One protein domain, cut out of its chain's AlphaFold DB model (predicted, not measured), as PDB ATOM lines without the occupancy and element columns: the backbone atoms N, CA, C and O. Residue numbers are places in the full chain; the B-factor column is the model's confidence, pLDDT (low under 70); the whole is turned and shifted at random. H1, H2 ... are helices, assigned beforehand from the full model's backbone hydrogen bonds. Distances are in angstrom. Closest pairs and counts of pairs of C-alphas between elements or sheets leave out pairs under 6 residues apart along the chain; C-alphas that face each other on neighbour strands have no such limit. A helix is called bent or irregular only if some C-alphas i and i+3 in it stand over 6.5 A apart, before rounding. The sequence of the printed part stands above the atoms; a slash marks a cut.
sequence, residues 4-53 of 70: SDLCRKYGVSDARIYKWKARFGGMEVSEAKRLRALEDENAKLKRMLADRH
ATOM      1  N   SER A   4     152.011 210.056 201.446       92.00
ATOM      2  CA  SER A   4     151.619 210.653 200.162       92.00
ATOM      3  C   SER A   4     152.742 211.452 199.493       92.00
ATOM      4  O   SER A   4     152.918 211.381 198.277       92.00
ATOM      5  N   ASP A   5     153.532 212.186 200.278       93.88
ATOM      6  CA  ASP A   5     154.631 213.006 199.761       93.88
ATOM      7  C   ASP A   5     155.820 212.136 199.359       93.88
ATOM      8  O   ASP A   5     156.459 212.376 198.335       93.88
ATOM      9  N   LEU A   6     156.078 211.073 200.124       91.69
ATOM     10  CA  LEU A   6     157.086 210.071 199.786       91.69
ATOM     11  C   LEU A   6     156.719 209.343 198.485       91.69
ATOM     12  O   LEU A   6     157.566 209.155 197.613       91.69
ATOM     13  N   CYS A   7     155.451 208.980 198.326       94.12
ATOM     14  CA  CYS A   7     154.945 208.306 197.139       94.12
ATOM     15  C   CYS A   7     155.070 209.171 195.885       94.12
ATOM     16  O   CYS A   7     155.580 208.698 194.869       94.12
ATOM     17  N   ARG A   8     154.720 210.461 195.973       95.06
ATOM     18  CA  ARG A   8     154.922 211.435 194.885       95.06
ATOM     19  C   ARG A   8     156.398 211.644 194.559       95.06
ATOM     20  O   ARG A   8     156.766 211.671 193.390       95.06
ATOM     21  N   LYS A   9     157.244 211.771 195.583       95.12
ATOM     22  CA  LYS A   9     158.676 212.044 195.417       95.12
ATOM     23  C   LYS A   9     159.436 210.877 194.788       95.12
ATOM     24  O   LYS A   9     160.340 211.101 193.992       95.12
ATOM     25  N   TYR A  10     159.098 209.648 195.171       94.06
ATOM     26  CA  TYR A  10     159.849 208.453 194.779       94.06
ATOM     27  C   TYR A  10     159.107 207.564 193.771       94.06
ATOM     28  O   TYR A  10     159.618 206.503 193.418       94.06
ATOM     29  N   GLY A  11     157.919 207.967 193.305       94.81
ATOM     30  CA  GLY A  11     157.134 207.206 192.326       94.81
ATOM     31  C   GLY A  11     156.727 205.818 192.830       94.81
ATOM     32  O   GLY A  11     156.686 204.853 192.067       94.81
ATOM     33  N   VAL A  12     156.486 205.687 194.133       95.00
ATOM     34  CA  VAL A  12     156.103 204.425 194.781       95.00
ATOM     35  C   VAL A  12     154.682 204.520 195.310       95.00
ATOM     36  O   VAL A  12     154.208 205.605 195.611       95.00
ATOM     37  N   SER A  13     153.988 203.389 195.418       94.19
ATOM     38  CA  SER A  13     152.655 203.352 196.017       94.19
ATOM     39  C   SER A  13     152.722 203.283 197.542       94.19
ATOM     40  O   SER A  13     153.652 202.695 198.105       94.19
ATOM     41  N   ASP A  14     151.680 203.786 198.205       92.44
ATOM     42  CA  ASP A  14     151.520 203.716 199.663       92.44
ATOM     43  C   ASP A  14     151.676 202.274 200.161       92.44
ATOM     44  O   ASP A  14     152.424 202.002 201.100       92.44
ATOM     45  N   ALA A  15     151.052 201.321 199.460       94.25
ATOM     46  CA  ALA A  15     151.148 199.896 199.763       94.25
ATOM     47  C   ALA A  15     152.602 199.389 199.789       94.25
ATOM     48  O   ALA A  15     152.965 198.580 200.646       94.25
ATOM     49  N   ARG A  16     153.464 199.873 198.881       93.94
ATOM     50  CA  ARG A  16     154.883 199.496 198.856       93.94
ATOM     51  C   ARG A  16     155.630 200.070 200.058       93.94
ATOM     52  O   ARG A  16     156.419 199.351 200.669       93.94
ATOM     53  N   ILE A  17     155.339 201.314 200.432       91.75
ATOM     54  CA  ILE A  17     155.942 201.951 201.606       91.75
ATOM     55  C   ILE A  17     155.539 201.232 202.889       91.75
ATOM     56  O   ILE A  17     156.408 200.896 203.691       91.75
ATOM     57  N   TYR A  18     154.256 200.922 203.073       92.50
ATOM     58  CA  TYR A  18     153.809 200.169 204.245       92.50
ATOM     59  C   TYR A  18     154.401 198.758 204.287       92.50
ATOM     60  O   TYR A  18     154.804 198.305 205.355       92.50
ATOM     61  N   LYS A  19     154.559 198.089 203.137       92.88
ATOM     62  CA  LYS A  19     155.236 196.785 203.062       92.88
ATOM     63  C   LYS A  19     156.702 196.867 203.493       92.88
ATOM     64  O   LYS A  19     157.179 195.984 204.202       92.88
ATOM     65  N   TRP A  20     157.426 197.906 203.083       90.38
ATOM     66  CA  TRP A  20     158.797 198.130 203.546       90.38
ATOM     67  C   TRP A  20     158.846 198.500 205.022       90.38
ATOM     68  O   TRP A  20     159.676 197.960 205.738       90.38
ATOM     69  N   LYS A  21     157.922 199.333 205.502       88.81
ATOM     70  CA  LYS A  21     157.824 199.679 206.923       88.81
ATOM     71  C   LYS A  21     157.532 198.451 207.791       88.81
ATOM     72  O   LYS A  21     158.139 198.305 208.840       88.81
ATOM     73  N   ALA A  22     156.673 197.536 207.348       89.06
ATOM     74  CA  ALA A  22     156.413 196.286 208.062       89.06
ATOM     75  C   ALA A  22     157.638 195.353 208.086       89.06
ATOM     76  O   ALA A  22     157.866 194.668 209.075       89.06
ATOM     77  N   ARG A  23     158.434 195.328 207.007       86.06
ATOM     78  CA  ARG A  23     159.622 194.460 206.899       86.06
ATOM     79  C   ARG A  23     160.882 195.036 207.541       86.06
ATOM     80  O   ARG A  23     161.716 194.270 208.000       86.06
ATOM     81  N   PHE A  24     161.042 196.355 207.522       85.81
ATOM     82  CA  PHE A  24     162.301 197.037 207.836       85.81
ATOM     83  C   PHE A  24     162.128 198.210 208.811       85.81
ATOM     84  O   PHE A  24     163.110 198.823 209.200       85.81
ATOM     85  N   GLY A  25     160.903 198.564 209.209       85.56
ATOM     86  CA  GLY A  25     160.631 199.789 209.973       85.56
ATOM     87  C   GLY A  25     161.139 199.795 211.415       85.56
ATOM     88  O   GLY A  25     161.136 200.858 212.025       85.56
ATOM     89  N   GLY A  26     161.561 198.647 211.948       86.50
ATOM     90  CA  GLY A  26     162.250 198.532 213.240       86.50
ATOM     91  C   GLY A  26     163.740 198.204 213.119       86.50
ATOM     92  O   GLY A  26     164.346 197.845 214.118       86.50
ATOM     93  N   MET A  27     164.301 198.256 211.907       90.06
ATOM     94  CA  MET A  27     165.693 197.906 211.626       90.06
ATOM     95  C   MET A  27     166.528 199.171 211.448       90.06
ATOM     96  O   MET A  27     166.144 200.067 210.691       90.06
ATOM     97  N   GLU A  28     167.693 199.223 212.090       89.75
ATOM     98  CA  GLU A  28     168.634 200.317 211.875       89.75
ATOM     99  C   GLU A  28     169.232 200.276 210.464       89.75
ATOM    100  O   GLU A  28     169.392 199.223 209.838       89.75
ATOM    101  N   VAL A  29     169.628 201.437 209.935       85.56
ATOM    102  CA  VAL A  29     170.203 201.515 208.578       85.56
ATOM    103  C   VAL A  29     171.501 200.703 208.476       85.56
ATOM    104  O   VAL A  29     171.799 200.121 207.430       85.56
ATOM    105  N   SER A  30     172.280 200.647 209.558       87.75
ATOM    106  CA  SER A  30     173.489 199.823 209.664       87.75
ATOM    107  C   SER A  30     173.169 198.325 209.607       87.75
ATOM    108  O   SER A  30     173.850 197.585 208.894       87.75
ATOM    109  N   GLU A  31     172.101 197.887 210.274       89.06
ATOM    110  CA  GLU A  31     171.611 196.509 210.224       89.06
ATOM    111  C   GLU A  31     171.094 196.151 208.830       89.06
ATOM    112  O   GLU A  31     171.462 195.106 208.300       89.06
ATOM    113  N   ALA A  32     170.340 197.043 208.183       88.88
ATOM    114  CA  ALA A  32     169.850 196.831 206.822       88.88
ATOM    115  C   ALA A  32     170.997 196.699 205.803       88.88
ATOM    116  O   ALA A  32     170.958 195.844 204.915       88.88
ATOM    117  N   LYS A  33     172.056 197.509 205.943       89.25
ATOM    118  CA  LYS A  33     173.269 197.401 205.115       89.25
ATOM    119  C   LYS A  33     173.991 196.074 205.338       89.25
ATOM    120  O   LYS A  33     174.387 195.431 204.368       89.25
ATOM    121  N   ARG A  34     174.145 195.659 206.599       92.62
ATOM    122  CA  ARG A  34     174.770 194.379 206.949       92.62
ATOM    123  C   ARG A  34     173.956 193.199 206.423       92.62
ATOM    124  O   ARG A  34     174.540 192.274 205.868       92.62
ATOM    125  N   LEU A  35     172.631 193.245 206.554       90.50
ATOM    126  CA  LEU A  35     171.727 192.219 206.042       90.50
ATOM    127  C   LEU A  35     171.906 192.042 204.533       90.50
ATOM    128  O   LEU A  35     172.105 190.922 204.079       90.50
ATOM    129  N   ARG A  36     171.925 193.143 203.774       90.62
ATOM    130  CA  ARG A  36     172.139 193.095 202.323       90.62
ATOM    131  C   ARG A  36     173.488 192.474 201.950       90.62
ATOM    132  O   ARG A  36     173.536 191.627 201.067       90.62
ATOM    133  N   ALA A  37     174.566 192.853 202.637       93.94
ATOM    134  CA  ALA A  37     175.889 192.275 202.391       93.94
ATOM    135  C   ALA A  37     175.909 190.757 202.644       93.94
ATOM    136  O   ALA A  37     176.447 189.997 201.842       93.94
ATOM    137  N   LEU A  38     175.260 190.306 203.722       95.00
ATOM    138  CA  LEU A  38     175.125 188.883 204.030       95.00
ATOM    139  C   LEU A  38     174.260 188.142 203.003       95.00
ATOM    140  O   LEU A  38     174.576 187.008 202.652       95.00
ATOM    141  N   GLU A  39     173.181 188.754 202.509       92.88
ATOM    142  CA  GLU A  39     172.352 188.186 201.439       92.88
ATOM    143  C   GLU A  39     173.151 188.020 200.136       92.88
ATOM    144  O   GLU A  39     173.082 186.957 199.513       92.88
ATOM    145  N   ASP A  40     173.962 189.017 199.768       95.25
ATOM    146  CA  ASP A  40     174.828 188.986 198.585       95.25
ATOM    147  C   ASP A  40     175.914 187.898 198.705       95.25
ATOM    148  O   ASP A  40     176.128 187.104 197.781       95.25
ATOM    149  N   GLU A  41     176.568 187.795 199.867       94.75
ATOM    150  CA  GLU A  41     177.532 186.727 200.151       94.75
ATOM    151  C   GLU A  41     176.874 185.346 200.121       94.75
ATOM    152  O   GLU A  41     177.395 184.420 199.498       94.75
ATOM    153  N   ASN A  42     175.695 185.196 200.728       96.38
ATOM    154  CA  ASN A  42     174.952 183.941 200.732       96.38
ATOM    155  C   ASN A  42     174.559 183.516 199.309       96.38
ATOM    156  O   ASN A  42     174.668 182.337 198.966       96.38
ATOM    157  N   ALA A  43     174.155 184.465 198.459       94.62
ATOM    158  CA  ALA A  43     173.861 184.211 197.053       94.62
ATOM    159  C   ALA A  43     175.109 183.747 196.286       94.62
ATOM    160  O   ALA A  43     175.050 182.754 195.554       94.62
ATOM    161  N   LYS A  44     176.258 184.406 196.494       94.25
ATOM    162  CA  LYS A  44     177.541 183.998 195.899       94.25
ATOM    163  C   LYS A  44     177.938 182.588 196.339       94.25
ATOM    164  O   LYS A  44     178.294 181.767 195.496       94.25
ATOM    165  N   LEU A  45     177.837 182.294 197.633       92.50
ATOM    166  CA  LEU A  45     178.160 180.983 198.196       92.50
ATOM    167  C   LEU A  45     177.241 179.888 197.651       92.50
ATOM    168  O   LEU A  45     177.726 178.838 197.239       92.50
ATOM    169  N   LYS A  46     175.930 180.141 197.578       89.38
ATOM    170  CA  LYS A  46     174.966 179.212 196.972       89.38
ATOM    171  C   LYS A  46     175.282 178.932 195.508       89.38
ATOM    172  O   LYS A  46     175.189 177.780 195.099       89.38
ATOM    173  N   ARG A  47     175.677 179.951 194.737       89.31
ATOM    174  CA  ARG A  47     176.085 179.768 193.338       89.31
ATOM    175  C   ARG A  47     177.323 178.883 193.238       89.31
ATOM    176  O   ARG A  47     177.275 177.870 192.560       89.31
ATOM    177  N   MET A  48     178.374 179.193 193.999       89.31
ATOM    178  CA  MET A  48     179.595 178.377 194.024       89.31
ATOM    179  C   MET A  48     179.330 176.932 194.470       89.31
ATOM    180  O   MET A  48     179.940 176.003 193.947       89.31
ATOM    181  N   LEU A  49     178.425 176.728 195.431       85.00
ATOM    182  CA  LEU A  49     178.022 175.398 195.880       85.00
ATOM    183  C   LEU A  49     177.259 174.637 194.788       85.00
ATOM    184  O   LEU A  49     177.541 173.462 194.568       85.00
ATOM    185  N   ALA A  50     176.332 175.299 194.093       85.38
ATOM    186  CA  ALA A  50     175.588 174.713 192.981       85.38
ATOM    187  C   ALA A  50     176.509 174.356 191.802       85.38
ATOM    188  O   ALA A  50     176.392 173.262 191.257       85.38
ATOM    189  N   ASP A  51     177.468 175.226 191.473       83.75
ATOM    190  CA  ASP A  51     178.468 174.992 190.423       83.75
ATOM    191  C   ASP A  51     179.361 173.785 190.761       83.75
ATOM    192  O   ASP A  51     179.712 172.990 189.891       83.75
ATOM    193  N   ARG A  52     179.707 173.614 192.046       79.06
ATOM    194  CA  ARG A  52     180.534 172.497 192.525       79.06
ATOM    195  C   ARG A  52     179.746 171.201 192.715       79.06
ATOM    196  O   ARG A  52     180.348 170.131 192.780       79.06
ATOM    197  N   HIS A  53     178.423 171.280 192.829       67.81
ATOM    198  CA  HIS A  53     177.566 170.127 193.069       67.81
ATOM    199  C   HIS A  53     176.209 170.265 192.348       67.81
ATOM    200  O   HIS A  53     175.175 170.460 192.996       67.81
TER     201      HIS A  53
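This is residues 4 to 53 of the 70 residues of the protein "Transposase IS3/IS911 family protein" of Xanthobacter autotrophicus (strain ATCC BAA-1158 / Py2) (UniProt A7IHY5). A long straight helix, H3, makes one arm of a wide, open L, and the shorter helix H2 makes the other arm, with the small helix H1 set crosswise at the far end of H2. The arms come near each other only at the corner where H2 ends and H3 begins, and residues 36 to 53 stick out with nothing beside them, making much of the length. The printed part has 50 residues, with three named helices in the order H1, H2, H3 and no named strand; the class is all helix. The whole is extended, with a radius of gyration of the C-alphas of 15.9 A, and the C-alphas span 48 by 21 by 16 A along their three main axes.

The longest helix is H3, residues 29 to 52, which measures 34.7 A from its first to its last C-alpha. It runs from C-alpha 29 at (170.203, 201.515, 208.578) to C-alpha 52 at (180.534, 172.497, 192.525). Before it comes H2, residues 14 to 24, 15.1 A from first to last C-alpha. H1, residues 4 to 10, is 10.1 A long by the same measure and begins with C-alpha 4 at (151.619, 210.653, 200.162).

H3 touches no helix. H2 and H3 are close but not clearly touching, with 1 pair of C-alphas within 8 A, those of Phe 24 and Ala 32, 7.6 A apart. Their lines are about perpendicular, at 81 degrees, and their centres are 22.6 A apart. H1 and H2 only just touch, and only at the corner by their link, with 3 pairs of C-alphas within 8 A. The closest C-alphas of these two are those of Cys 7 and Asp 14, 6.3 A apart, and the lines of H1 and H2 are also about perpendicular, at 81 degrees. H1 and H3 are apart. In H1, H2 and H3, every backbone O i to N i+4 pair is within hydrogen-bond range. No helix is bent.

The two C-alphas farthest apart in the domain are those of Asp 5 and His 53, 49.1 A. Residues 18 to 23, which belong to H2, stand free, and so do residues 36 to 53, of which 36 to 52 belong to H3. The link from H1 to H2 has 3 residues and is tight; the link from H2 to H3 has 4 residues and is tight. The printed part runs from residue 4 to residue 53 without a cut. The mean pLDDT of the printed part is 90.4, and one printed residue, His 53, is under 70.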